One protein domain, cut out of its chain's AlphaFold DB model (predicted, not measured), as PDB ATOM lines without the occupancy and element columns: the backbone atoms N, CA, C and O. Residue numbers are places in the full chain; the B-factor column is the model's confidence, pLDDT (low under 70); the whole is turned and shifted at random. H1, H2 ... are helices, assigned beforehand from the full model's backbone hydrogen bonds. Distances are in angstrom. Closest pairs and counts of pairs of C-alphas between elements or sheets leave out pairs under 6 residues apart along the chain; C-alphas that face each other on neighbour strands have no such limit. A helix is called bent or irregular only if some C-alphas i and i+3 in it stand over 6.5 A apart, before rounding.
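Overview. This is residues 7 to 212 of the 363 residues of an uncharacterized protein of Bacteroidales bacterium 6E (UniProt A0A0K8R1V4). Three long helices, H3, H4 and H5, lie side by side along the longest axis as an elongated bundle, with H5, bent but nearly straight, running most of its length; H3 and H4 come together at one end only. The short helices H1 and H2 pack on H3, H7 packs on H4, and residues 185 to 200, which hold H6, stick out as a loose loop. The printed part has 206 residues with seven named helices, H1 to H7 in order along the chain, and no named strand; its class is all helix. It is only just compact, close to loose, with a radius of gyration of the C-alphas of 19.7 A, and spans 70 by 45 by 26 A.

Along the chain. The printed part begins with H1, residues 7 to 13, whose C-alpha 7 is at (183.045, 212.323, 108.605). H2 follows at residues 27 to 34. H3, residues 58 to 82, starts from C-alpha 58 at (179.970, 235.702, 107.546) and measures 35.9 A from first to last C-alpha. H4, residues 89 to 122, measures 51.3 A and is irregular, with C-alphas 90 and 93 standing 7.1 A apart. H5, residues 127 to 173, was assigned as one helix by its hydrogen bonds but is bent, with C-alphas 159 and 162 standing 6.6 A apart. Its arm H5a, residues 127 to 159, measures 47.4 A, and its arm H5b, residues 162 to 173, measures 18.8 A. H5b is itself irregular, with 6.6 A between C-alphas 170 and 173. H6 holds residues 186 to 189, and H7, residues 206 to 212, ends at C-alpha 212 at (167.391, 227.067, 123.142).

Arrangement. H3 is the hub, touching four other helices when H5 is taken whole. H1 only just touches H3, with 3 pairs of C-alphas within 8 A, the closest being Ser 8 and Tyr 70 at 5.9 A; they run opposite ways at a shallow tilt of 34 degrees, only just short of steep. H1 is close to H4 but not clearly touching it, the closest C-alphas being those of Leu 13 and Ser 110 at 7.2 A. H2 touches residues 58 to 65 of H3, closest at the C-alphas of Ile 34 and Tyr 62, 5.2 A apart. H3 and H5a touch and run the same way at a shallow tilt of 20 degrees, closest at the C-alphas of Thr 60 and Ser 139, 6.1 A apart. H3 and H4 form a helical hairpin and only just touch, with 3 pairs of C-alphas within 8 A, closest at Leu 82 and Ile 92, 6.9 A. H4 and H5a form another helical hairpin, opposite ways at a shallow tilt of 17 degrees, closest at the C-alphas of Ile 114 and Thr 141, 5.8 A apart. The arms H5a and H5b stand at a shallow tilt of 21 degrees. H5b touches H4, closest at the C-alphas of Asp 89 and Leu 170, 6.4 A apart. H7 touches residues 114 to 118 of H4, closest at the C-alphas of Ser 118 and Met 206, 7.6 A apart. H6 touches no helix. Every O i to N i+4 pair is within hydrogen-bond range in H2 and H3; the counts are 2 of 3 in H1, 27 of 30 in H4, 27 of 29 in H5a, 6 of 8 in H5b and 1 of 3 in H7, where 0 of 4 O i to N i+3 pairs are within range, while H6 is too short for an O i to N i+4 pair.

Size, cuts and confidence. The two C-alphas farthest apart, those of Glu 127 and Gly 174, are 69.7 A apart. The printed part has no cut. The links H1 to H2, H2 to H3, H5 to H6 and H6 to H7 are long. The mean pLDDT of the printed part is 72.0; residues 21 to 24, 118 to 135 and 171 to 212 are under 70.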
ATOM      1  N   LYS A   7     181.725 211.681 108.754       85.44
ATOM      2  CA  LYS A   7     183.045 212.323 108.605       85.44
ATOM      3  C   LYS A   7     182.941 213.834 108.373       85.44
ATOM      4  O   LYS A   7     183.807 214.602 108.799       85.44
ATOM      5  N   SER A   8     181.887 214.267 107.686       85.12
ATOM      6  CA  SER A   8     181.588 215.676 107.445       85.12
ATOM      7  C   SER A   8     181.301 216.422 108.753       85.12
ATOM      8  O   SER A   8     181.960 217.427 109.027       85.12
ATOM      9  N   PHE A   9     180.439 215.900 109.627       85.81
ATOM     10  CA  PHE A   9     180.201 216.484 110.953       85.81
ATOM     11  C   PHE A   9     181.428 216.395 111.861       85.81
ATOM     12  O   PHE A   9     181.781 217.386 112.502       85.81
ATOM     13  N   ASP A  10     182.168 215.282 111.822       85.12
ATOM     14  CA  ASP A  10     183.441 215.136 112.544       85.12
ATOM     15  C   ASP A  10     184.456 216.207 112.124       85.12
ATOM     16  O   ASP A  10     185.332 216.603 112.895       85.12
ATOM     17  N   SER A  11     184.354 216.717 110.891       85.50
ATOM     18  CA  SER A  11     185.223 217.798 110.435       85.50
ATOM     19  C   SER A  11     184.976 219.123 111.167       85.50
ATOM     20  O   SER A  11     185.930 219.884 111.355       85.50
ATOM     21  N   ILE A  12     183.732 219.367 111.599       85.06
ATOM     22  CA  ILE A  12     183.306 220.536 112.384       85.06
ATOM     23  C   ILE A  12     183.541 220.293 113.878       85.06
ATOM     24  O   ILE A  12     183.997 221.196 114.571       85.06
ATOM     25  N   LEU A  13     183.275 219.085 114.376       79.50
ATOM     26  CA  LEU A  13     183.466 218.765 115.791       79.50
ATOM     27  C   LEU A  13     184.957 218.702 116.167       79.50
ATOM     28  O   LEU A  13     185.367 219.345 117.128       79.50
ATOM     29  N   TYR A  14     185.784 218.012 115.374       75.56
ATOM     30  CA  TYR A  14     187.140 217.615 115.793       75.56
ATOM     31  C   TYR A  14     188.285 218.176 114.965       75.56
ATOM     32  O   TYR A  14     189.402 218.299 115.462       75.56
ATOM     33  N   ASN A  15     188.050 218.462 113.686       72.19
ATOM     34  CA  ASN A  15     189.149 218.667 112.745       72.19
ATOM     35  C   ASN A  15     189.285 220.130 112.294       72.19
ATOM     36  O   ASN A  15     188.711 221.052 112.861       72.19
ATOM     37  N   LYS A  16     190.061 220.349 111.224       70.31
ATOM     38  CA  LYS A  16     190.454 221.661 110.665       70.31
ATOM     39  C   LYS A  16     189.295 222.579 110.236       70.31
ATOM     40  O   LYS A  16     189.532 223.715 109.809       70.31
ATOM     41  N   LYS A  17     188.054 222.086 110.244       75.44
ATOM     42  CA  LYS A  17     186.856 222.890 109.984       75.44
ATOM     43  C   LYS A  17     186.132 223.262 111.277       75.44
ATOM     44  O   LYS A  17     185.093 223.897 111.184       75.44
ATOM     45  N   SER A  18     186.669 222.953 112.455       80.56
ATOM     46  CA  SER A  18     186.066 223.352 113.723       80.56
ATOM     47  C   SER A  18     186.094 224.870 113.908       80.56
ATOM     48  O   SER A  18     187.156 225.480 113.724       80.56
ATOM     49  N   PRO A  19     184.971 225.493 114.309       80.06
ATOM     50  CA  PRO A  19     184.909 226.934 114.552       80.06
ATOM     51  C   PRO A  19     185.844 227.376 115.690       80.06
ATOM     52  O   PRO A  19     186.260 228.534 115.717       80.06
ATOM     53  N   LEU A  20     186.241 226.442 116.564       76.31
ATOM     54  CA  LEU A  20     187.215 226.650 117.639       76.31
ATOM     55  C   LEU A  20     188.663 226.712 117.138       76.31
ATOM     56  O   LEU A  20     189.506 227.334 117.771       76.31
ATOM     57  N   THR A  21     188.964 226.097 115.992       69.50
ATOM     58  CA  THR A  21     190.312 226.131 115.391       69.50
ATOM     59  C   THR A  21     190.495 227.302 114.422       69.50
ATOM     60  O   THR A  21     191.619 227.664 114.084       69.50
ATOM     61  N   ARG A  22     189.395 227.937 113.995       68.38
ATOM     62  CA  ARG A  22     189.360 229.035 113.013       68.38
ATOM     63  C   ARG A  22     189.101 230.392 113.662       68.38
ATOM     64  O   ARG A  22     188.190 231.119 113.276       68.38
ATOM     65  N   ILE A  23     189.906 230.721 114.666       64.25
ATOM     66  CA  ILE A  23     189.776 231.968 115.435       64.25
ATOM     67  C   ILE A  23     190.286 233.186 114.639       64.25
ATOM     68  O   ILE A  23     189.747 234.278 114.793       64.25
ATOM     69  N   TYR A  24     191.272 232.988 113.755       64.00
ATOM     70  CA  TYR A  24     191.985 234.057 113.030       64.00
ATOM     71  C   TYR A  24     191.640 234.152 111.535       64.00
ATOM     72  O   TYR A  24     192.400 234.724 110.757       64.00
ATOM     73  N   VAL A  25     190.535 233.547 111.099       74.69
ATOM     74  CA  VAL A  25     190.098 233.653 109.700       74.69
ATOM     75  C   VAL A  25     189.423 235.011 109.513       74.69
ATOM     76  O   VAL A  25     188.521 235.342 110.282       74.69
ATOM     77  N   SER A  26     189.878 235.794 108.529       76.31
ATOM     78  CA  SER A  26     189.281 237.101 108.238       76.31
ATOM     79  C   SER A  26     187.865 236.952 107.688       76.31
ATOM     80  O   SER A  26     187.476 235.895 107.183       76.31
ATOM     81  N   ASP A  27     187.086 238.021 107.787       76.81
ATOM     82  CA  ASP A  27     185.702 238.027 107.327       76.81
ATOM     83  C   ASP A  27     185.614 237.833 105.798       76.81
ATOM     84  O   ASP A  27     184.787 237.057 105.319       76.81
ATOM     85  N   GLU A  28     186.554 238.404 105.033       78.31
ATOM     86  CA  GLU A  28     186.666 238.221 103.577       78.31
ATOM     87  C   GLU A  28     186.954 236.763 103.204       78.31
ATOM     88  O   GLU A  28     186.379 236.223 102.257       78.31
ATOM     89  N   ALA A  29     187.797 236.080 103.984       81.19
ATOM     90  CA  ALA A  29     188.077 234.669 103.761       81.19
ATOM     91  C   ALA A  29     186.823 233.799 103.966       81.19
ATOM     92  O   ALA A  29     186.677 232.779 103.291       81.19
ATOM     93  N   PHE A  30     185.895 234.187 104.852       84.75
ATOM     94  CA  PHE A  30     184.607 233.501 104.978       84.75
ATOM     95  C   PHE A  30     183.692 233.745 103.776       84.75
ATOM     96  O   PHE A  30     183.028 232.801 103.350       84.75
ATOM     97  N   VAL A  31     183.692 234.946 103.188       85.50
ATOM     98  CA  VAL A  31     182.947 235.234 101.946       85.50
ATOM     99  C   VAL A  31     183.422 234.333 100.804       85.50
ATOM    100  O   VAL A  31     182.611 233.673 100.154       85.50
ATOM    101  N   ASP A  32     184.737 234.210 100.618       84.06
ATOM    102  CA  ASP A  32     185.314 233.312  99.612       84.06
ATOM    103  C   ASP A  32     184.944 231.847  99.853       84.06
ATOM    104  O   ASP A  32     184.706 231.091  98.911       84.06
ATOM    105  N   MET A  33     184.907 231.420 101.116       86.75
ATOM    106  CA  MET A  33     184.518 230.057 101.467       86.75
ATOM    107  C   MET A  33     183.027 229.802 101.245       86.75
ATOM    108  O   MET A  33     182.687 228.713 100.791       86.75
ATOM    109  N   ILE A  34     182.159 230.781 101.518       88.62
ATOM    110  CA  ILE A  34     180.716 230.709 101.234       88.62
ATOM    111  C   ILE A  34     180.487 230.459  99.745       88.62
ATOM    112  O   ILE A  34     179.762 229.537  99.388       88.62
ATOM    113  N   ASN A  35     181.174 231.207  98.881       84.50
ATOM    114  CA  ASN A  35     181.039 231.080  97.427       84.50
ATOM    115  C   ASN A  35     181.514 229.722  96.880       84.50
ATOM    116  O   ASN A  35     181.192 229.362  95.751       84.50
ATOM    117  N   ARG A  36     182.289 228.960  97.664       87.38
ATOM    118  CA  ARG A  36     182.763 227.614  97.305       87.38
ATOM    119  C   ARG A  36     181.840 226.498  97.796       87.38
ATOM    120  O   ARG A  36     182.083 225.341  97.455       87.38
ATOM    121  N   ILE A  37     180.839 226.805  98.625       86.19
ATOM    122  CA  ILE A  37     179.884 225.805  99.103       86.19
ATOM    123  C   ILE A  37     178.898 225.506  97.978       86.19
ATOM    124  O   ILE A  37     178.149 226.373  97.538       86.19
ATOM    125  N   VAL A  38     178.890 224.248  97.546       83.62
ATOM    126  CA  VAL A  38     177.882 223.716  96.632       83.62
ATOM    127  C   VAL A  38     176.832 223.013  97.478       83.62
ATOM    128  O   VAL A  38     177.135 222.024  98.148       83.62
ATOM    129  N   MET A  39     175.613 223.548  97.474       80.19
ATOM    130  CA  MET A  39     174.480 222.901  98.127       80.19
ATOM    131  C   MET A  39     174.095 221.653  97.334       80.19
ATOM    132  O   MET A  39     174.051 221.679  96.106       80.19
ATOM    133  N   VAL A  40     173.865 220.562  98.054       78.69
ATOM    134  CA  VAL A  40     173.343 219.311  97.503       78.69
ATOM    135  C   VAL A  40     171.911 219.201  97.990       78.69
ATOM    136  O   VAL A  40     171.679 219.369  99.189       78.69
ATOM    137  N   ASP A  41     170.969 218.958  97.089       79.75
ATOM    138  CA  ASP A  41     169.576 218.740  97.473       79.75
ATOM    139  C   ASP A  41     169.436 217.407  98.222       79.75
ATOM    140  O   ASP A  41     170.159 216.448  97.921       79.75
ATOM    141  N   PRO A  42     168.556 217.329  99.235       79.25
ATOM    142  CA  PRO A  42     168.343 216.086  99.958       79.25
ATOM    143  C   PRO A  42     167.753 215.008  99.024       79.25
ATOM    144  O   PRO A  42     167.048 215.330  98.067       79.25
ATOM    145  N   PRO A  43     168.026 213.714  99.283       77.69
ATOM    146  CA  PRO A  43     167.550 212.605  98.439       77.69
ATOM    147  C   PRO A  43     166.020 212.430  98.450       77.69
ATOM    148  O   PRO A  43     165.473 211.744  97.590       77.69
ATOM    149  N   PHE A  44     165.346 213.018  99.435       82.62
ATOM    150  CA  PHE A  44     163.901 213.055  99.624       82.62
ATOM    151  C   PHE A  44     163.533 214.382 100.295       82.62
ATOM    152  O   PHE A  44     164.409 215.080 100.809       82.62
ATOM    153  N   GLU A  45     162.249 214.729 100.305       79.12
ATOM    154  CA  GLU A  45     161.750 215.891 101.042       79.12
ATOM    155  C   GLU A  45     161.728 215.581 102.549       79.12
ATOM    156  O   GLU A  45     161.002 214.669 102.954       79.12
ATOM    157  N   PRO A  46     162.534 216.271 103.383       76.38
ATOM    158  CA  PRO A  46     162.547 216.027 104.821       76.38
ATOM    159  C   PRO A  46     161.180 216.333 105.438       76.38
ATOM    160  O   PRO A  46     160.569 217.356 105.124       76.38
ATOM    161  N   TYR A  47     160.730 215.482 106.356       72.75
ATOM    162  CA  TYR A  47     159.522 215.726 107.142       72.75
ATOM    163  C   TYR A  47     159.695 216.897 108.106       72.75
ATOM    164  O   TYR A  47     158.726 217.574 108.450       72.75
ATOM    165  N   TYR A  48     160.930 217.136 108.544       74.31
ATOM    166  CA  TYR A  48     161.246 218.153 109.534       74.31
ATOM    167  C   TYR A  48     162.058 219.296 108.931       74.31
ATOM    168  O   TYR A  48     162.931 219.109 108.084       74.31
ATOM    169  N   LYS A  49     161.810 220.514 109.423       76.88
ATOM    170  CA  LYS A  49     162.558 221.715 109.041       76.88
ATOM    171  C   LYS A  49     163.088 222.421 110.276       76.88
ATOM    172  O   LYS A  49     162.358 222.671 111.231       76.88
ATOM    173  N   ILE A  50     164.361 222.802 110.234       77.69
ATOM    174  CA  ILE A  50     164.981 223.557 111.322       77.69
ATOM    175  C   ILE A  50     164.453 224.991 111.293       77.69
ATOM    176  O   ILE A  50     164.742 225.752 110.367       77.69
ATOM    177  N   ASN A  51     163.726 225.380 112.338       79.56
ATOM    178  CA  ASN A  51     163.414 226.777 112.616       79.56
ATOM    179  C   ASN A  51     164.429 227.324 113.628       79.56
ATOM    180  O   ASN A  51     164.322 227.091 114.830       79.56
ATOM    181  N   TYR A  52     165.455 228.025 113.140       80.12
ATOM    182  CA  TYR A  52     166.497 228.607 113.985       80.12
ATOM    183  C   TYR A  52     166.819 230.042 113.574       80.12
ATOM    184  O   TYR A  52     166.504 230.486 112.471       80.12
ATOM    185  N   LYS A  53     167.469 230.782 114.479       80.69
ATOM    186  CA  LYS A  53     167.863 232.177 114.244       80.69
ATOM    187  C   LYS A  53     168.696 232.278 112.948       80.69
ATOM    188  O   LYS A  53     169.555 231.419 112.718       80.69
ATOM    189  N   PRO A  54     168.503 233.320 112.121       77.31
ATOM    190  CA  PRO A  54     169.315 233.508 110.924       77.31
ATOM    191  C   PRO A  54     170.786 233.775 111.293       77.31
ATOM    192  O   PRO A  54     171.062 234.290 112.384       77.31
ATOM    193  N   PRO A  55     171.741 233.431 110.409       85.25
ATOM    194  CA  PRO A  55     173.144 233.772 110.612       85.25
ATOM    195  C   PRO A  55     173.321 235.297 110.624       85.25
ATOM    196  O   PRO A  55     172.693 236.008 109.844       85.25
ATOM    197  N   PHE A  56     174.187 235.800 111.504       81.12
ATOM    198  CA  PHE A  56     174.343 237.239 111.774       81.12
ATOM    199  C   PHE A  56     175.726 237.797 111.402       81.12
ATOM    200  O   PHE A  56     175.966 238.992 111.534       81.12
ATOM    201  N   ASN A  57     176.651 236.950 110.941       83.25
ATOM    202  CA  ASN A  57     177.955 237.346 110.398       83.25
ATOM    203  C   ASN A  57     178.442 236.316 109.357       83.25
ATOM    204  O   ASN A  57     177.853 235.239 109.225       83.25
ATOM    205  N   ASN A  58     179.519 236.605 108.615       86.94
ATOM    206  CA  ASN A  58     179.970 235.702 107.546       86.94
ATOM    207  C   ASN A  58     180.468 234.354 108.080       86.94
ATOM    208  O   ASN A  58     180.241 233.323 107.448       86.94
ATOM    209  N   LYS A  59     181.047 234.323 109.286       86.81
ATOM    210  CA  LYS A  59     181.408 233.073 109.969       86.81
ATOM    211  C   LYS A  59     180.179 232.186 110.201       86.81
ATOM    212  O   LYS A  59     180.163 231.035 109.773       86.81
ATOM    213  N   THR A  60     179.134 232.705 110.843       88.12
ATOM    214  CA  THR A  60     177.891 231.960 111.105       88.12
ATOM    215  C   THR A  60     177.173 231.588 109.813       88.12
ATOM    216  O   THR A  60     176.677 230.471 109.721       88.12
ATOM    217  N   ARG A  61     177.196 232.444 108.784       89.81
ATOM    218  CA  ARG A  61     176.634 232.143 107.456       89.81
ATOM    219  C   ARG A  61     177.363 230.995 106.762       89.81
ATOM    220  O   ARG A  61     176.713 230.067 106.288       89.81
ATOM    221  N   TYR A  62     178.696 231.023 106.751       92.19
ATOM    222  CA  TYR A  62     179.522 229.939 106.216       92.19
ATOM    223  C   TYR A  62     179.192 228.607 106.894       92.19
ATOM    224  O   TYR A  62     178.921 227.619 106.217       92.19
ATOM    225  N   TYR A  63     179.179 228.583 108.228       92.88
ATOM    226  CA  TYR A  63     178.896 227.360 108.972       92.88
ATOM    227  C   TYR A  63     177.448 226.898 108.832       92.88
ATOM    228  O   TYR A  63     177.229 225.699 108.734       92.88
ATOM    229  N   HIS A  64     176.481 227.810 108.770       92.44
ATOM    230  CA  HIS A  64     175.082 227.475 108.516       92.44
ATOM    231  C   HIS A  64     174.933 226.742 107.174       92.44
ATOM    232  O   HIS A  64     174.378 225.648 107.120       92.44
ATOM    233  N   MET A  65     175.510 227.294 106.101       92.69
ATOM    234  CA  MET A  65     175.493 226.660 104.777       92.69
ATOM    235  C   MET A  65     176.260 225.333 104.760       92.69
ATOM    236  O   MET A  65     175.779 224.349 104.204       92.69
ATOM    237  N   LEU A  66     177.430 225.280 105.405       92.50
ATOM    238  CA  LEU A  66     178.245 224.069 105.480       92.50
ATOM    239  C   LEU A  66     177.523 222.943 106.229       92.50
ATOM    240  O   LEU A  66     177.578 221.792 105.808       92.50
ATOM    241  N   ILE A  67     176.857 223.272 107.338       93.94
ATOM    242  CA  ILE A  67     176.075 222.317 108.123       93.94
ATOM    243  C   ILE A  67     174.906 221.800 107.284       93.94
ATOM    244  O   ILE A  67     174.758 220.590 107.198       93.94
ATOM    245  N   ASN A  68     174.160 222.663 106.584       91.50
ATOM    246  CA  ASN A  68     173.069 222.221 105.704       91.50
ATOM    247  C   ASN A  68     173.560 221.269 104.610       91.50
ATOM    248  O   ASN A  68     172.976 220.208 104.404       91.50
ATOM    249  N   GLN A  69     174.670 221.609 103.950       91.75
ATOM    250  CA  GLN A  69     175.294 220.730 102.964       91.75
ATOM    251  C   GLN A  69     175.644 219.364 103.577       91.75
ATOM    252  O   GLN A  69     175.419 218.325 102.962       91.75
ATOM    253  N   TYR A  70     176.206 219.353 104.786       92.38
ATOM    254  CA  TYR A  70     176.598 218.123 105.470       92.38
ATOM    255  C   TYR A  70     175.409 217.287 105.931       92.38
ATOM    256  O   TYR A  70     175.486 216.065 105.842       92.38
ATOM    257  N   THR A  71     174.327 217.922 106.369       91.69
ATOM    258  CA  THR A  71     173.062 217.258 106.686       91.69
ATOM    259  C   THR A  71     172.505 216.571 105.451       91.69
ATOM    260  O   THR A  71     172.268 215.368 105.486       91.69
ATOM    261  N   ASN A  72     172.405 217.280 104.326       90.44
ATOM    262  CA  ASN A  72     171.881 216.706 103.087       90.44
ATOM    263  C   ASN A  72     172.762 215.555 102.582       90.44
ATOM    264  O   ASN A  72     172.248 214.504 102.201       90.44
ATOM    265  N   GLN A  73     174.088 215.703 102.665       90.75
ATOM    266  CA  GLN A  73     175.025 214.631 102.331       90.75
ATOM    267  C   GLN A  73     174.865 213.413 103.253       90.75
ATOM    268  O   GLN A  73     174.897 212.283 102.773       90.75
ATOM    269  N   ALA A  74     174.681 213.623 104.560       90.94
ATOM    270  CA  ALA A  74     174.461 212.541 105.514       90.94
ATOM    271  C   ALA A  74     173.148 211.804 105.221       90.94
ATOM    272  O   ALA A  74     173.152 210.578 105.168       90.94
ATOM    273  N   LEU A  75     172.055 212.528 104.954       90.81
ATOM    274  CA  LEU A  75     170.779 211.933 104.551       90.81
ATOM    275  C   LEU A  75     170.925 211.120 103.258       90.81
ATOM    276  O   LEU A  75     170.433 209.996 103.186       90.81
ATOM    277  N   GLN A  76     171.651 211.639 102.263       90.75
ATOM    278  CA  GLN A  76     171.928 210.931 101.010       90.75
ATOM    279  C   GLN A  76     172.747 209.658 101.222       90.75
ATOM    280  O   GLN A  76     172.419 208.611 100.662       90.75
ATOM    281  N   ASP A  77     173.798 209.729 102.036       90.25
ATOM    282  CA  ASP A  77     174.638 208.574 102.329       90.25
ATOM    283  C   ASP A  77     173.878 207.515 103.146       90.25
ATOM    284  O   ASP A  77     174.008 206.328 102.847       90.25
ATOM    285  N   ILE A  78     173.057 207.921 104.126       90.94
ATOM    286  CA  ILE A  78     172.186 207.016 104.897       90.94
ATOM    287  C   ILE A  78     171.189 206.335 103.966       90.94
ATOM    288  O   ILE A  78     171.080 205.109 103.988       90.94
ATOM    289  N   TYR A  79     170.498 207.113 103.130       90.25
ATOM    290  CA  TYR A  79     169.532 206.595 102.170       90.25
ATOM    291  C   TYR A  79     170.179 205.539 101.271       90.25
ATOM    292  O   TYR A  79     169.731 204.397 101.253       90.25
ATOM    293  N   ALA A  80     171.300 205.882 100.626       90.44
ATOM    294  CA  ALA A  80     172.025 204.974  99.742       90.44
ATOM    295  C   ALA A  80     172.498 203.692 100.450       90.44
ATOM    296  O   ALA A  80     172.499 202.618  99.848       90.44
ATOM    297  N   LEU A  81     172.896 203.783 101.723       89.75
ATOM    298  CA  LEU A  81     173.277 202.628 102.539       89.75
ATOM    299  C   LEU A  81     172.082 201.720 102.839       89.75
ATOM    300  O   LEU A  81     172.189 200.505 102.682       89.75
ATOM    301  N   LEU A  82     170.951 202.286 103.263       88.06
ATOM    302  CA  LEU A  82     169.777 201.511 103.668       88.06
ATOM    303  C   LEU A  82     169.016 200.915 102.474       88.06
ATOM    304  O   LEU A  82     168.443 199.830 102.605       88.06
ATOM    305  N   THR A  83     169.063 201.554 101.303       87.62
ATOM    306  CA  THR A  83     168.482 201.024 100.056       87.62
ATOM    307  C   THR A  83     169.422 200.106  99.279       87.62
ATOM    308  O   THR A  83     169.017 199.567  98.256       87.62
ATOM    309  N   SER A  84     170.677 199.934  99.706       87.56
ATOM    310  CA  SER A  84     171.640 199.114  98.966       87.56
ATOM    311  C   SER A  84     171.277 197.625  99.004       87.56
ATOM    312  O   SER A  84     171.133 197.030 100.082       87.56
ATOM    313  N   ASP A  85     171.220 197.008  97.823       81.88
ATOM    314  CA  ASP A  85     171.029 195.563  97.642       81.88
ATOM    315  C   ASP A  85     172.237 194.742  98.125       81.88
ATOM    316  O   ASP A  85     172.123 193.546  98.385       81.88
ATOM    317  N   GLU A  86     173.406 195.374  98.301       84.94
ATOM    318  CA  GLU A  86     174.620 194.698  98.777       84.94
ATOM    319  C   GLU A  86     174.527 194.270 100.250       84.94
ATOM    320  O   GLU A  86     175.283 193.409 100.709       84.94
ATOM    321  N   ILE A  87     173.623 194.885 101.019       82.12
ATOM    322  CA  ILE A  87     173.481 194.646 102.455       82.12
ATOM    323  C   ILE A  87     172.360 193.634 102.679       82.12
ATOM    324  O   ILE A  87     171.215 193.953 102.409       82.12
ATOM    325  N   PRO A  88     172.622 192.435 103.221       82.94
ATOM    326  CA  PRO A  88     171.556 191.476 103.490       82.94
ATOM    327  C   PRO A  88     170.534 192.020 104.497       82.94
ATOM    328  O   PRO A  88     170.928 192.622 105.500       82.94
ATOM    329  N   ASP A  89     169.255 191.684 104.325       80.44
ATOM    330  CA  ASP A  89     168.167 192.106 105.228       80.44
ATOM    331  C   ASP A  89     168.435 191.715 106.691       80.44
ATOM    332  O   ASP A  89     168.179 192.471 107.619       80.44
ATOM    333  N   SER A  90     169.095 190.576 106.928       77.56
ATOM    334  CA  SER A  90     169.527 190.138 108.273       77.56
ATOM    335  C   SER A  90     170.525 191.075 108.985       77.56
ATOM    336  O   SER A  90     170.863 190.867 110.161       77.56
ATOM    337  N   ARG A  91     171.064 192.070 108.275       84.50
ATOM    338  CA  ARG A  91     172.031 193.052 108.778       84.50
ATOM    339  C   ARG A  91     171.495 194.479 108.775       84.50
ATOM    340  O   ARG A  91     172.139 195.320 109.398       84.50
ATOM    341  N   ILE A  92     170.351 194.755 108.143       85.31
ATOM    342  CA  ILE A  92     169.864 196.133 108.016       85.31
ATOM    343  C   ILE A  92     169.431 196.732 109.357       85.31
ATOM    344  O   ILE A  92     169.764 197.874 109.640       85.31
ATOM    345  N   GLU A  93     168.805 195.942 110.230       83.25
ATOM    346  CA  GLU A  93     168.421 196.376 111.583       83.25
ATOM    347  C   GLU A  93     169.654 196.791 112.404       83.25
ATOM    348  O   GLU A  93     169.697 197.862 113.000       83.25
ATOM    349  N   ARG A  94     170.723 195.984 112.349       85.50
ATOM    350  CA  ARG A  94     172.000 196.295 113.011       85.50
ATOM    351  C   ARG A  94     172.692 197.519 112.418       85.50
ATOM    352  O   ARG A  94     173.392 198.222 113.138       85.50
ATOM    353  N   LEU A  95     172.544 197.747 111.114       87.19
ATOM    354  CA  LEU A  95     173.071 198.941 110.461       87.19
ATOM    355  C   LEU A  95     172.303 200.189 110.904       87.19
ATOM    356  O   LEU A  95     172.931 201.176 111.267       87.19
ATOM    357  N   TYR A  96     170.972 200.123 110.918       86.56
ATOM    358  CA  TYR A  96     170.107 201.204 111.380       86.56
ATOM    359  C   TYR A  96     170.434 201.606 112.825       86.56
ATOM    360  O   TYR A  96     170.696 202.778 113.094       86.56
ATOM    361  N   GLU A  97     170.523 200.632 113.737       84.44
ATOM    362  CA  GLU A  97     170.881 200.891 115.137       84.44
ATOM    363  C   GLU A  97     172.287 201.486 115.273       84.44
ATOM    364  O   GLU A  97     172.466 202.470 115.986       84.44
ATOM    365  N   ARG A  98     173.269 200.986 114.512       87.94
ATOM    366  CA  ARG A  98     174.624 201.558 114.501       87.94
ATOM    367  C   ARG A  98     174.631 203.025 114.060       87.94
ATOM    368  O   ARG A  98     175.305 203.842 114.679       87.94
ATOM    369  N   ILE A  99     173.905 203.366 112.992       88.56
ATOM    370  CA  ILE A  99     173.805 204.751 112.503       88.56
ATOM    371  C   ILE A  99     173.194 205.646 113.591       88.56
ATOM    372  O   ILE A  99     173.695 206.744 113.841       88.56
ATOM    373  N   LYS A 100     172.153 205.160 114.274       86.25
ATOM    374  CA  LYS A 100     171.495 205.861 115.382       86.25
ATOM    375  C   LYS A 100     172.449 206.097 116.560       86.25
ATOM    376  O   LYS A 100     172.552 207.218 117.054       86.25
ATOM    377  N   GLU A 101     173.188 205.074 116.985       84.25
ATOM    378  CA  GLU A 101     174.213 205.181 118.037       84.25
ATOM    379  C   GLU A 101     175.294 206.210 117.673       84.25
ATOM    380  O   GLU A 101     175.671 207.053 118.489       84.25
ATOM    381  N   GLU A 102     175.754 206.199 116.422       86.38
ATOM    382  CA  GLU A 102     176.735 207.157 115.915       86.38
ATOM    383  C   GLU A 102     176.236 208.613 115.910       86.38
ATOM    384  O   GLU A 102     177.041 209.534 116.113       86.38
ATOM    385  N   LEU A 103     174.934 208.841 115.700       85.94
ATOM    386  CA  LEU A 103     174.305 210.158 115.838       85.94
ATOM    387  C   LEU A 103     174.260 210.604 117.303       85.94
ATOM    388  O   LEU A 103     174.634 211.742 117.598       85.94
ATOM    389  N   TYR A 104     173.881 209.717 118.230       85.00
ATOM    390  CA  TYR A 104     173.843 210.032 119.663       85.00
ATOM    391  C   TYR A 104     175.203 210.455 120.211       85.00
ATOM    392  O   TYR A 104     175.297 211.447 120.936       85.00
ATOM    393  N   VAL A 105     176.268 209.757 119.811       86.25
ATOM    394  CA  VAL A 105     177.642 210.118 120.183       86.25
ATOM    395  C   VAL A 105     177.951 211.565 119.779       86.25
ATOM    396  O   VAL A 105     178.499 212.332 120.570       86.25
ATOM    397  N   ARG A 106     177.553 211.982 118.575       87.31
ATOM    398  CA  ARG A 106     177.801 213.340 118.062       87.31
ATOM    399  C   ARG A 106     176.898 214.388 118.701       87.31
ATOM    400  O   ARG A 106     177.343 215.515 118.923       87.31
ATOM    401  N   LEU A 107     175.666 214.022 119.052       84.94
ATOM    402  CA  LEU A 107     174.772 214.874 119.832       84.94
ATOM    403  C   LEU A 107     175.378 215.193 121.202       84.94
ATOM    404  O   LEU A 107     175.494 216.372 121.539       84.94
ATOM    405  N   ASP A 108     175.828 214.191 121.955       80.06
ATOM    406  CA  ASP A 108     176.504 214.388 123.249       80.06
ATOM    407  C   ASP A 108     177.738 215.294 123.109       80.06
ATOM    408  O   ASP A 108     177.943 216.248 123.862       80.06
ATOM    409  N   GLN A 109     178.527 215.070 122.064       84.00
ATOM    410  CA  GLN A 109     179.724 215.858 121.806       84.00
ATOM    411  C   GLN A 109     179.409 217.319 121.458       84.00
ATOM    412  O   GLN A 109     180.069 218.228 121.962       84.00
ATOM    413  N   SER A 110     178.377 217.572 120.647       83.75
ATOM    414  CA  SER A 110     177.921 218.936 120.353       83.75
ATOM    415  C   SER A 110     177.490 219.683 121.622       83.75
ATOM    416  O   SER A 110     177.827 220.856 121.784       83.75
ATOM    417  N   LEU A 111     176.831 218.995 122.562       82.50
ATOM    418  CA  LEU A 111     176.419 219.561 123.846       82.50
ATOM    419  C   LEU A 111     177.627 219.904 124.724       82.50
ATOM    420  O   LEU A 111     177.710 221.011 125.257       82.50
ATOM    421  N   LYS A 112     178.611 219.001 124.811       82.75
ATOM    422  CA  LYS A 112     179.875 219.253 125.520       82.75
ATOM    423  C   LYS A 112     180.579 220.505 124.998       82.75
ATOM    424  O   LYS A 112     181.044 221.317 125.796       82.75
ATOM    425  N   TYR A 113     180.606 220.706 123.679       81.38
ATOM    426  CA  TYR A 113     181.177 221.920 123.093       81.38
ATOM    427  C   TYR A 113     180.391 223.182 123.467       81.38
ATOM    428  O   TYR A 113     181.011 224.154 123.898       81.38
ATOM    429  N   ILE A 114     179.056 223.162 123.384       78.56
ATOM    430  CA  ILE A 114     178.194 224.290 123.793       78.56
ATOM    431  C   ILE A 114     178.461 224.683 125.254       78.56
ATOM    432  O   ILE A 114     178.686 225.861 125.554       78.56
ATOM    433  N   ASN A 115     178.521 223.700 126.152       77.50
ATOM    434  CA  ASN A 115     178.786 223.931 127.571       77.50
ATOM    435  C   ASN A 115     180.202 224.483 127.796       77.50
ATOM    436  O   ASN A 115     180.379 225.450 128.533       77.50
ATOM    437  N   SER A 116     181.208 223.939 127.101       77.31
ATOM    438  CA  SER A 116     182.596 224.408 127.217       77.31
ATOM    439  C   SER A 116     182.778 225.871 126.786       77.31
ATOM    440  O   SER A 116     183.511 226.618 127.432       77.31
ATOM    441  N   ILE A 117     182.074 226.306 125.735       76.69
ATOM    442  CA  ILE A 117     182.115 227.695 125.252       76.69
ATOM    443  C   ILE A 117     181.441 228.623 126.256       76.69
ATOM    444  O   ILE A 117     181.960 229.704 126.530       76.69
ATOM    445  N   SER A 118     180.311 228.189 126.816       69.25
ATOM    446  CA  SER A 118     179.566 228.954 127.817       69.25
ATOM    447  C   SER A 118     180.423 229.205 129.061       69.25
ATOM    448  O   SER A 118     180.534 230.341 129.508       69.25
ATOM    449  N   ILE A 119     181.128 228.176 129.546       66.62
ATOM    450  CA  ILE A 119     182.073 228.294 130.667       66.62
ATOM    451  C   ILE A 119     183.235 229.231 130.314       66.62
ATOM    452  O   ILE A 119     183.582 230.107 131.101       66.62
ATOM    453  N   ALA A 120     183.834 229.087 129.128       65.06
ATOM    454  CA  ALA A 120     184.954 229.930 128.712       65.06
ATOM    455  C   ALA A 120     184.571 231.417 128.610       65.06
ATOM    456  O   ALA A 120     185.381 232.283 128.938       65.06
ATOM    457  N   ALA A 121     183.337 231.722 128.199       63.41
ATOM    458  CA  ALA A 121     182.837 233.091 128.111       63.41
ATOM    459  C   ALA A 121     182.684 233.770 129.489       63.41
ATOM    460  O   ALA A 121     182.824 234.989 129.575       63.41
ATOM    461  N   CYS A 122     182.468 232.998 130.560       60.72
ATOM    462  CA  CYS A 122     182.366 233.489 131.938       60.72
ATOM    463  C   CYS A 122     183.708 233.954 132.540       60.72
ATOM    464  O   CYS A 122     183.718 234.772 133.454       60.72
ATOM    465  N   VAL A 123     184.846 233.443 132.055       56.09
ATOM    466  CA  VAL A 123     186.164 233.575 132.725       56.09
ATOM    467  C   VAL A 123     186.983 234.794 132.249       56.09
ATOM    468  O   VAL A 123     188.009 235.133 132.832       56.09
ATOM    469  N   ILE A 124     186.570 235.484 131.182       56.41
ATOM    470  CA  ILE A 124     187.398 236.510 130.522       56.41
ATOM    471  C   ILE A 124     187.235 237.878 131.199       56.41
ATOM    472  O   ILE A 124     186.199 238.519 131.045       56.41
ATOM    473  N   ASP A 125     188.280 238.361 131.886       49.03
ATOM    474  CA  ASP A 125     188.169 239.496 132.821       49.03
ATOM    475  C   ASP A 125     188.764 240.852 132.366       49.03
ATOM    476  O   ASP A 125     188.825 241.800 133.141       49.03
ATOM    477  N   SER A 126     189.151 241.021 131.093       51.38
ATOM    478  CA  SER A 126     189.668 242.316 130.587       51.38
ATOM    479  C   SER A 126     188.756 242.964 129.541       51.38
ATOM    480  O   SER A 126     188.345 242.312 128.587       51.38
ATOM    481  N   GLU A 127     188.441 244.258 129.702       52.38
ATOM    482  CA  GLU A 127     187.428 244.996 128.913       52.38
ATOM    483  C   GLU A 127     187.612 244.911 127.387       52.38
ATOM    484  O   GLU A 127     186.638 244.689 126.674       52.38
ATOM    485  N   ASN A 128     188.844 244.984 126.872       45.94
ATOM    486  CA  ASN A 128     189.103 244.895 125.424       45.94
ATOM    487  C   ASN A 128     189.095 243.454 124.880       45.94
ATOM    488  O   ASN A 128     188.819 243.233 123.701       45.94
ATOM    489  N   VAL A 129     189.383 242.456 125.723       53.31
ATOM    490  CA  VAL A 129     189.299 241.033 125.349       53.31
ATOM    491  C   VAL A 129     187.852 240.542 125.459       53.31
ATOM    492  O   VAL A 129     187.450 239.684 124.675       53.31
ATOM    493  N   LYS A 130     187.045 241.139 126.354       54.75
ATOM    494  CA  LYS A 130     185.616 240.839 126.537       54.75
ATOM    495  C   LYS A 130     184.848 240.974 125.219       54.75
ATOM    496  O   LYS A 130     184.214 240.008 124.820       54.75
ATOM    497  N   THR A 131     184.976 242.072 124.468       55.62
ATOM    498  CA  THR A 131     184.145 242.310 123.265       55.62
ATOM    499  C   THR A 131     184.411 241.327 122.116       55.62
ATOM    500  O   THR A 131     183.476 240.759 121.546       55.62
ATOM    501  N   TRP A 132     185.680 241.086 121.769       52.47
ATOM    502  CA  TRP A 132     186.030 240.157 120.686       52.47
ATOM    503  C   TRP A 132     185.800 238.698 121.090       52.47
ATOM    504  O   TRP A 132     185.236 237.925 120.311       52.47
ATOM    505  N   ALA A 133     186.176 238.319 122.316       56.97
ATOM    506  CA  ALA A 133     185.976 236.958 122.792       56.97
ATOM    507  C   ALA A 133     184.488 236.628 122.985       56.97
ATOM    508  O   ALA A 133     184.077 235.522 122.645       56.97
ATOM    509  N   GLN A 134     183.665 237.590 123.419       62.53
ATOM    510  CA  GLN A 134     182.207 237.437 123.471       62.53
ATOM    511  C   GLN A 134     181.608 237.291 122.069       62.53
ATOM    512  O   GLN A 134     180.821 236.378 121.850       62.53
ATOM    513  N   SER A 135     182.016 238.104 121.088       68.25
ATOM    514  CA  SER A 135     181.531 237.971 119.703       68.25
ATOM    515  C   SER A 135     181.873 236.602 119.087       68.25
ATOM    516  O   SER A 135     181.036 235.956 118.439       68.25
ATOM    517  N   ASN A 136     183.084 236.100 119.347       75.62
ATOM    518  CA  ASN A 136     183.507 234.779 118.889       75.62
ATOM    519  C   ASN A 136     182.796 233.646 119.643       75.62
ATOM    520  O   ASN A 136     182.403 232.664 119.014       75.62
ATOM    521  N   ALA A 137     182.585 233.784 120.955       76.69
ATOM    522  CA  ALA A 137     181.818 232.835 121.756       76.69
ATOM    523  C   ALA A 137     180.363 232.757 121.276       76.69
ATOM    524  O   ALA A 137     179.889 231.666 120.989       76.69
ATOM    525  N   VAL A 138     179.696 233.896 121.060       79.81
ATOM    526  CA  VAL A 138     178.323 233.961 120.526       79.81
ATOM    527  C   VAL A 138     178.235 233.302 119.146       79.81
ATOM    528  O   VAL A 138     177.324 232.513 118.892       79.81
ATOM    529  N   SER A 139     179.213 233.553 118.269       83.38
ATOM    530  CA  SER A 139     179.294 232.898 116.955       83.38
ATOM    531  C   SER A 139     179.490 231.387 117.075       83.38
ATOM    532  O   SER A 139     178.826 230.623 116.381       83.38
ATOM    533  N   ASN A 140     180.382 230.931 117.955       84.69
ATOM    534  CA  ASN A 140     180.647 229.507 118.143       84.69
ATOM    535  C   ASN A 140     179.444 228.789 118.770       84.69
ATOM    536  O   ASN A 140     179.085 227.713 118.298       84.69
ATOM    537  N   THR A 141     178.787 229.394 119.763       83.88
ATOM    538  CA  THR A 141     177.554 228.869 120.364       83.88
ATOM    539  C   THR A 141     176.470 228.714 119.306       83.88
ATOM    540  O   THR A 141     175.919 227.628 119.180       83.88
ATOM    541  N   TYR A 142     176.237 229.734 118.469       87.25
ATOM    542  CA  TYR A 142     175.308 229.631 117.338       87.25
ATOM    543  C   TYR A 142     175.622 228.421 116.448       87.25
ATOM    544  O   TYR A 142     174.733 227.636 116.126       87.25
ATOM    545  N   ILE A 143     176.892 228.253 116.068       89.50
ATOM    546  CA  ILE A 143     177.326 227.194 115.149       89.50
ATOM    547  C   ILE A 143     177.101 225.808 115.754       89.50
ATOM    548  O   ILE A 143     176.558 224.935 115.079       89.50
ATOM    549  N   PHE A 144     177.496 225.589 117.011       88.50
ATOM    550  CA  PHE A 144     177.322 224.286 117.652       88.50
ATOM    551  C   PHE A 144     175.861 223.990 118.003       88.50
ATOM    552  O   PHE A 144     175.442 222.843 117.871       88.50
ATOM    553  N   SER A 145     175.064 224.999 118.366       84.19
ATOM    554  CA  SER A 145     173.616 224.839 118.536       84.19
ATOM    555  C   SER A 145     172.933 224.466 117.221       84.19
ATOM    556  O   SER A 145     172.130 223.539 117.194       84.19
ATOM    557  N   TYR A 146     173.290 225.124 116.114       89.06
ATOM    558  CA  TYR A 146     172.739 224.799 114.797       89.06
ATOM    559  C   TYR A 146     173.171 223.408 114.308       89.06
ATOM    560  O   TYR A 146     172.363 222.654 113.764       89.06
ATOM    561  N   LEU A 147     174.429 223.031 114.562       91.88
ATOM    562  CA  LEU A 147     174.929 221.680 114.307       91.88
ATOM    563  C   LEU A 147     174.133 220.638 115.097       91.88
ATOM    564  O   LEU A 147     173.729 219.626 114.530       91.88
ATOM    565  N   ARG A 148     173.881 220.892 116.387       89.56
ATOM    566  CA  ARG A 148     173.079 220.006 117.234       89.56
ATOM    567  C   ARG A 148     171.669 219.839 116.674       89.56
ATOM    568  O   ARG A 148     171.246 218.707 116.495       89.56
ATOM    569  N   LEU A 149     170.985 220.930 116.323       86.56
ATOM    570  CA  LEU A 149     169.651 220.870 115.706       86.56
ATOM    571  C   LEU A 149     169.644 220.082 114.390       86.56
ATOM    572  O   LEU A 149     168.705 219.347 114.117       86.56
ATOM    573  N   SER A 150     170.711 220.177 113.599       89.38
ATOM    574  CA  SER A 150     170.840 219.418 112.349       89.38
ATOM    575  C   SER A 150     171.038 217.917 112.572       89.38
ATOM    576  O   SER A 150     170.506 217.096 111.825       89.38
ATOM    577  N   LEU A 151     171.771 217.546 113.624       89.00
ATOM    578  CA  LEU A 151     171.899 216.153 114.057       89.00
ATOM    579  C   LEU A 151     170.574 215.616 114.617       89.00
ATOM    580  O   LEU A 151     170.250 214.461 114.357       89.00
ATOM    581  N   ILE A 152     169.807 216.448 115.334       86.38
ATOM    582  CA  ILE A 152     168.456 216.109 115.817       86.38
ATOM    583  C   ILE A 152     167.523 215.855 114.635       86.38
ATOM    584  O   ILE A 152     166.935 214.787 114.567       86.38
ATOM    585  N   LEU A 153     167.482 216.760 113.653       88.31
ATOM    586  CA  LEU A 153     166.698 216.557 112.433       88.31
ATOM    587  C   LEU A 153     167.062 215.234 111.755       88.31
ATOM    588  O   LEU A 153     166.187 214.460 111.395       88.31
ATOM    589  N   THR A 154     168.359 214.940 111.624       88.38
ATOM    590  CA  THR A 154     168.812 213.673 111.026       88.38
ATOM    591  C   THR A 154     168.321 212.460 111.827       88.38
ATOM    592  O   THR A 154     167.982 211.435 111.242       88.38
ATOM    593  N   LEU A 155     168.275 212.563 113.157       87.88
ATOM    594  CA  LEU A 155     167.755 211.519 114.040       87.88
ATOM    595  C   LEU A 155     166.229 211.369 113.928       87.88
ATOM    596  O   LEU A 155     165.728 210.247 113.935       87.88
ATOM    597  N   ASP A 156     165.491 212.465 113.778       82.75
ATOM    598  CA  ASP A 156     164.041 212.415 113.584       82.75
ATOM    599  C   ASP A 156     163.687 211.786 112.228       82.75
ATOM    600  O   ASP A 156     162.840 210.896 112.170       82.75
ATOM    601  N   GLU A 157     164.425 212.121 111.162       85.31
ATOM    602  CA  GLU A 157     164.319 211.438 109.862       85.31
ATOM    603  C   GLU A 157     164.680 209.944 109.953       85.31
ATOM    604  O   GLU A 157     164.124 209.112 109.230       85.31
ATOM    605  N   MET A 158     165.582 209.564 110.870       85.19
ATOM    606  CA  MET A 158     165.828 208.153 111.184       85.19
ATOM    607  C   MET A 158     164.582 207.490 111.763       85.19
ATOM    608  O   MET A 158     164.164 206.446 111.263       85.19
ATOM    609  N   HIS A 159     163.958 208.109 112.765       81.38
ATOM    610  CA  HIS A 159     162.792 207.556 113.454       81.38
ATOM    611  C   HIS A 159     161.510 207.513 112.613       81.38
ATOM    612  O   HIS A 159     160.614 206.724 112.942       81.38
ATOM    613  N   THR A 160     161.416 208.315 111.550       83.31
ATOM    614  CA  THR A 160     160.278 208.334 110.623       83.31
ATOM    615  C   THR A 160     160.631 207.699 109.280       83.31
ATOM    616  O   THR A 160     160.361 206.515 109.070       83.31
ATOM    617  N   HIS A 161     161.267 208.457 108.387       81.62
ATOM    618  CA  HIS A 161     161.494 208.092 106.995       81.62
ATOM    619  C   HIS A 161     162.315 206.807 106.862       81.62
ATOM    620  O   HIS A 161     161.905 205.852 106.195       81.62
ATOM    621  N   PHE A 162     163.475 206.743 107.520       85.50
ATOM    622  CA  PHE A 162     164.361 205.589 107.381       85.50
ATOM    623  C   PHE A 162     163.839 204.354 108.111       85.50
ATOM    624  O   PHE A 162     164.034 203.240 107.627       85.50
ATOM    625  N   ARG A 163     163.133 204.524 109.233       85.06
ATOM    626  CA  ARG A 163     162.439 203.421 109.905       85.06
ATOM    627  C   ARG A 163     161.434 202.761 108.966       85.06
ATOM    628  O   ARG A 163     161.417 201.537 108.861       85.06
ATOM    629  N   ASP A 164     160.617 203.553 108.277       84.31
ATOM    630  CA  ASP A 164     159.609 203.029 107.354       84.31
ATOM    631  C   ASP A 164     160.269 202.327 106.159       84.31
ATOM    632  O   ASP A 164     159.849 201.236 105.771       84.31
ATOM    633  N   LEU A 165     161.377 202.875 105.650       84.81
ATOM    634  CA  LEU A 165     162.191 202.252 104.604       84.81
ATOM    635  C   LEU A 165     162.761 200.889 105.034       84.81
ATOM    636  O   LEU A 165     162.657 199.908 104.294       84.81
ATOM    637  N   VAL A 166     163.324 200.802 106.242       84.81
ATOM    638  CA  VAL A 166     163.863 199.551 106.794       84.81
ATOM    639  C   VAL A 166     162.751 198.536 107.044       84.81
ATOM    640  O   VAL A 166     162.885 197.374 106.661       84.81
ATOM    641  N   ASN A 167     161.637 198.966 107.637       83.62
ATOM    642  CA  ASN A 167     160.483 198.110 107.879       83.62
ATOM    643  C   ASN A 167     159.945 197.532 106.558       83.62
ATOM    644  O   ASN A 167     159.777 196.319 106.455       83.62
ATOM    645  N   ASN A 168     159.766 198.359 105.520       82.75
ATOM    646  CA  ASN A 168     159.322 197.924 104.189       82.75
ATOM    647  C   ASN A 168     160.227 196.848 103.582       82.75
ATOM    648  O   ASN A 168     159.738 195.890 102.987       82.75
ATOM    649  N   ARG A 169     161.541 196.964 103.782       80.25
ATOM    650  CA  ARG A 169     162.504 195.957 103.333       80.25
ATOM    651  C   ARG A 169     162.346 194.632 104.088       80.25
ATOM    652  O   ARG A 169     162.351 193.567 103.475       80.25
ATOM    653  N   LEU A 170     162.148 194.696 105.406       76.62
ATOM    654  CA  LEU A 170     161.990 193.528 106.284       76.62
ATOM    655  C   LEU A 170     160.637 192.805 106.123       76.62
ATOM    656  O   LEU A 170     160.551 191.606 106.396       76.62
ATOM    657  N   TYR A 171     159.587 193.491 105.654       67.25
ATOM    658  CA  TYR A 171     158.242 192.918 105.480       67.25
ATOM    659  C   TYR A 171     158.134 191.840 104.386       67.25
ATOM    660  O   TYR A 171     157.132 191.127 104.325       67.25
ATOM    661  N   THR A 172     159.166 191.639 103.567       57.22
ATOM    662  CA  THR A 172     159.174 190.633 102.488       57.22
ATOM    663  C   THR A 172     159.217 189.167 102.973       57.22
ATOM    664  O   THR A 172     159.045 188.259 102.162       57.22
ATOM    665  N   GLY A 173     159.386 188.905 104.281       49.78
ATOM    666  CA  GLY A 173     159.665 187.566 104.837       49.78
ATOM    667  C   GLY A 173     158.615 186.917 105.761       49.78
ATOM    668  O   GLY A 173     158.936 185.925 106.413       49.78
ATOM    669  N   GLY A 174     157.389 187.443 105.876       43.44
ATOM    670  CA  GLY A 174     156.271 186.767 106.570       43.44
ATOM    671  C   GLY A 174     156.340 186.664 108.107       43.44
ATOM    672  O   GLY A 174     155.385 186.189 108.720       43.44
ATOM    673  N   ALA A 175     157.409 187.139 108.753       47.53
ATOM    674  CA  ALA A 175     157.503 187.268 110.208       47.53
ATOM    675  C   ALA A 175     157.719 188.738 110.595       47.53
ATOM    676  O   ALA A 175     158.682 189.368 110.162       47.53
ATOM    677  N   MET A 176     156.814 189.281 111.412       45.22
ATOM    678  CA  MET A 176     156.830 190.674 111.858       45.22
ATOM    679  C   MET A 176     158.036 190.928 112.774       45.22
ATOM    680  O   MET A 176     158.014 190.605 113.960       45.22
ATOM    681  N   LYS A 177     159.094 191.513 112.212       52.16
ATOM    682  CA  LYS A 177     160.130 192.239 112.950       52.16
ATOM    683  C   LYS A 177     160.004 193.707 112.570       52.16
ATOM    684  O   LYS A 177     160.584 194.141 111.584       52.16
ATOM    685  N   SER A 178     159.174 194.439 113.303       52.94
ATOM    686  CA  SER A 178     159.055 195.888 113.147       52.94
ATOM    687  C   SER A 178     160.019 196.584 114.096       52.94
ATOM    688  O   SER A 178     160.035 196.256 115.284       52.94
ATOM    689  N   ILE A 179     160.757 197.581 113.614       59.12
ATOM    690  CA  ILE A 179     161.468 198.496 114.507       59.12
ATOM    691  C   ILE A 179     160.401 199.350 115.214       59.12
ATOM    692  O   ILE A 179     159.649 200.048 114.524       59.12
ATOM    693  N   PRO A 180     160.265 199.274 116.554       53.47
ATOM    694  CA  PRO A 180     159.245 200.026 117.269       53.47
ATOM    695  C   PRO A 180     159.525 201.527 117.170       53.47
ATOM    696  O   PRO A 180     160.673 201.966 117.243       53.47
ATOM    697  N   TYR A 181     158.463 202.321 117.034       46.59
ATOM    698  CA  TYR A 181     158.566 203.759 117.243       46.59
ATOM    699  C   TYR A 181     158.860 204.016 118.718       46.59
ATOM    700  O   TYR A 181     158.081 203.627 119.587       46.59
ATOM    701  N   VAL A 182     159.981 204.669 118.995       49.88
ATOM    702  CA  VAL A 182     160.280 205.208 120.318       49.88
ATOM    703  C   VAL A 182     160.152 206.715 120.189       49.88
ATOM    704  O   VAL A 182     160.985 207.347 119.542       49.88
ATOM    705  N   ALA A 183     159.091 207.279 120.769       40.28
ATOM    706  CA  ALA A 183     158.996 208.721 120.938       40.28
ATOM    707  C   ALA A 183     160.188 209.159 121.797       40.28
ATOM    708  O   ALA A 183     160.358 208.677 122.919       40.28
ATOM    709  N   PHE A 184     161.056 210.000 121.240       42.72
ATOM    710  CA  PHE A 184     162.213 210.487 121.972       42.72
ATOM    711  C   PHE A 184     161.753 211.566 122.953       42.72
ATOM    712  O   PHE A 184     161.312 212.642 122.552       42.72
ATOM    713  N   ASP A 185     161.819 211.252 124.245       41.22
ATOM    714  CA  ASP A 185     161.429 212.163 125.314       41.22
ATOM    715  C   ASP A 185     162.597 213.093 125.665       41.22
ATOM    716  O   ASP A 185     163.454 212.794 126.503       41.22
ATOM    717  N   TRP A 186     162.642 214.230 124.973       46.62
ATOM    718  CA  TRP A 186     163.669 215.251 125.163       46.62
ATOM    719  C   TRP A 186     163.673 215.844 126.581       46.62
ATOM    720  O   TRP A 186     164.707 216.349 127.006       46.62
ATOM    721  N   GLN A 187     162.571 215.749 127.339       37.34
ATOM    722  CA  GLN A 187     162.478 216.332 128.683       37.34
ATOM    723  C   GLN A 187     163.275 215.540 129.732       37.34
ATOM    724  O   GLN A 187     163.742 216.113 130.716       37.34
ATOM    725  N   ASN A 188     163.482 214.237 129.518       34.25
ATOM    726  CA  ASN A 188     164.131 213.352 130.491       34.25
ATOM    727  C   ASN A 188     165.630 213.108 130.231       34.25
ATOM    728  O   ASN A 188     166.345 212.662 131.133       34.25
ATOM    729  N   ALA A 189     166.141 213.433 129.038       36.50
ATOM    730  CA  ALA A 189     167.567 213.300 128.716       36.50
ATOM    731  C   ALA A 189     168.454 214.354 129.419       36.50
ATOM    732  O   ALA A 189     169.637 214.102 129.646       36.50
ATOM    733  N   ASP A 190     167.881 215.495 129.815       38.78
ATOM    734  CA  ASP A 190     168.601 216.599 130.470       38.78
ATOM    735  C   ASP A 190     168.641 216.486 132.010       38.78
ATOM    736  O   ASP A 190     169.440 217.155 132.667       38.78
ATOM    737  N   ALA A 191     167.837 215.603 132.613       29.16
ATOM    738  CA  ALA A 191     167.700 215.514 134.071       29.16
ATOM    739  C   ALA A 191     168.764 214.643 134.769       29.16
ATOM    740  O   ALA A 191     168.893 214.701 135.991       29.16
ATOM    741  N   THR A 192     169.533 213.825 134.042       26.84
ATOM    742  CA  THR A 192     170.345 212.766 134.675       26.84
ATOM    743  C   THR A 192     171.835 213.054 134.856       26.84
ATOM    744  O   THR A 192     172.488 212.237 135.492       26.84
ATOM    745  N   ASN A 193     172.393 214.190 134.410       30.89
ATOM    746  CA  ASN A 193     173.845 214.442 134.549       30.89
ATOM    747  C   ASN A 193     174.269 215.867 134.961       30.89
ATOM    748  O   ASN A 193     175.442 216.213 134.822       30.89
ATOM    749  N   ALA A 194     173.377 216.691 135.511       28.25
ATOM    750  CA  ALA A 194     173.746 218.005 136.045       28.25
ATOM    751  C   ALA A 194     173.408 218.120 137.535       28.25
ATOM    752  O   ALA A 194     172.583 218.932 137.947       28.25
ATOM    753  N   THR A 195     174.053 217.303 138.368       27.69
ATOM    754  CA  THR A 195     174.159 217.605 139.795       27.69
ATOM    755  C   THR A 195     175.576 218.032 140.143       27.69
ATOM    756  O   THR A 195     176.551 217.354 139.833       27.69
ATOM    757  N   SER A 196     175.617 219.137 140.891       27.95
ATOM    758  CA  SER A 196     176.653 219.515 141.852       27.95
ATOM    759  C   SER A 196     177.782 220.432 141.366       27.95
ATOM    760  O   SER A 196     178.733 220.007 140.724       27.95
ATOM    761  N   GLU A 197     177.676 221.676 141.856       28.34
ATOM    762  CA  GLU A 197     178.753 222.613 142.211       28.34
ATOM    763  C   GLU A 197     179.523 223.305 141.073       28.34
ATOM    764  O   GLU A 197     180.409 222.722 140.464       28.34
ATOM    765  N   LEU A 198     179.266 224.613 140.876       23.53
ATOM    766  CA  LEU A 198     180.272 225.684 141.054       23.53
ATOM    767  C   LEU A 198     179.739 227.094 140.688       23.53
ATOM    768  O   LEU A 198     179.305 227.359 139.574       23.53
ATOM    769  N   VAL A 199     179.889 227.986 141.674       25.31
ATOM    770  CA  VAL A 199     180.083 229.453 141.638       25.31
ATOM    771  C   VAL A 199     178.967 230.349 141.076       25.31
ATOM    772  O   VAL A 199     178.898 230.690 139.899       25.31
ATOM    773  N   SER A 200     178.194 230.869 142.032       30.06
ATOM    774  CA  SER A 200     177.497 232.161 142.010       30.06
ATOM    775  C   SER A 200     178.400 233.281 141.470       30.06
ATOM    776  O   SER A 200     179.291 233.749 142.181       30.06
ATOM    777  N   GLY A 201     178.158 233.724 140.234       25.64
ATOM    778  CA  GLY A 201     178.847 234.888 139.668       25.64
ATOM    779  C   GLY A 201     178.730 235.121 138.156       25.64
ATOM    780  O   GLY A 201     179.526 235.896 137.639       25.64
ATOM    781  N   CYS A 202     177.803 234.480 137.429       27.38
ATOM    782  CA  CYS A 202     177.658 234.638 135.970       27.38
ATOM    783  C   CYS A 202     176.191 234.511 135.504       27.38
ATOM    784  O   CYS A 202     175.839 233.602 134.753       27.38
ATOM    785  N   ASP A 203     175.334 235.449 135.912       25.03
ATOM    786  CA  ASP A 203     173.899 235.434 135.574       25.03
ATOM    787  C   ASP A 203     173.595 235.743 134.092       25.03
ATOM    788  O   ASP A 203     172.509 235.448 133.608       25.03
ATOM    789  N   ALA A 204     174.550 236.279 133.324       28.33
ATOM    790  CA  ALA A 204     174.303 236.723 131.945       28.33
ATOM    791  C   ALA A 204     174.515 235.647 130.857       28.33
ATOM    792  O   ALA A 204     174.186 235.883 129.696       28.33
ATOM    793  N   ILE A 205     175.090 234.484 131.189       33.19
ATOM    794  CA  ILE A 205     175.515 233.492 130.178       33.19
ATOM    795  C   ILE A 205     174.689 232.199 130.250       33.19
ATOM    796  O   ILE A 205     174.461 231.564 129.217       33.19
ATOM    797  N   MET A 206     174.121 231.859 131.414       28.19
ATOM    798  CA  MET A 206     173.207 230.710 131.535       28.19
ATOM    799  C   MET A 206     171.864 230.914 130.815       28.19
ATOM    800  O   MET A 206     171.241 229.939 130.395       28.19
ATOM    801  N   GLU A 207     171.441 232.161 130.587       30.50
ATOM    802  CA  GLU A 207     170.152 232.465 129.951       30.50
ATOM    803  C   GLU A 207     170.128 232.122 128.446       30.50
ATOM    804  O   GLU A 207     169.066 231.877 127.884       30.50
ATOM    805  N   VAL A 208     171.289 232.024 127.779       31.72
ATOM    806  CA  VAL A 208     171.368 231.719 126.335       31.72
ATOM    807  C   VAL A 208     171.373 230.210 126.057       31.72
ATOM    808  O   VAL A 208     170.894 229.787 125.006       31.72
ATOM    809  N   GLY A 209     171.880 229.395 126.989       28.34
ATOM    810  CA  GLY A 209     171.925 227.933 126.861       28.34
ATOM    811  C   GLY A 209     170.594 227.253 127.196       28.34
ATOM    812  O   GLY A 209     170.169 226.359 126.470       28.34
ATOM    813  N   ALA A 210     169.901 227.723 128.239       30.16
ATOM    814  CA  ALA A 210     168.629 227.144 128.682       30.16
ATOM    815  C   ALA A 210     167.438 227.512 127.770       30.16
ATOM    816  O   ALA A 210     166.532 226.705 127.580       30.16
ATOM    817  N   TYR A 211     167.454 228.691 127.133       31.94
ATOM    818  CA  TYR A 211     166.361 229.132 126.248       31.94
ATOM    819  C   TYR A 211     166.288 228.390 124.905       31.94
ATOM    820  O   TYR A 211     165.267 228.464 124.230       31.94
ATOM    821  N   VAL A 212     167.357 227.711 124.471       34.12
ATOM    822  CA  VAL A 212     167.391 227.067 123.142       34.12
ATOM    823  C   VAL A 212     166.673 225.712 123.133       34.12
ATOM    824  O   VAL A 212     166.238 225.278 122.071       34.12
TER     825      VAL A 212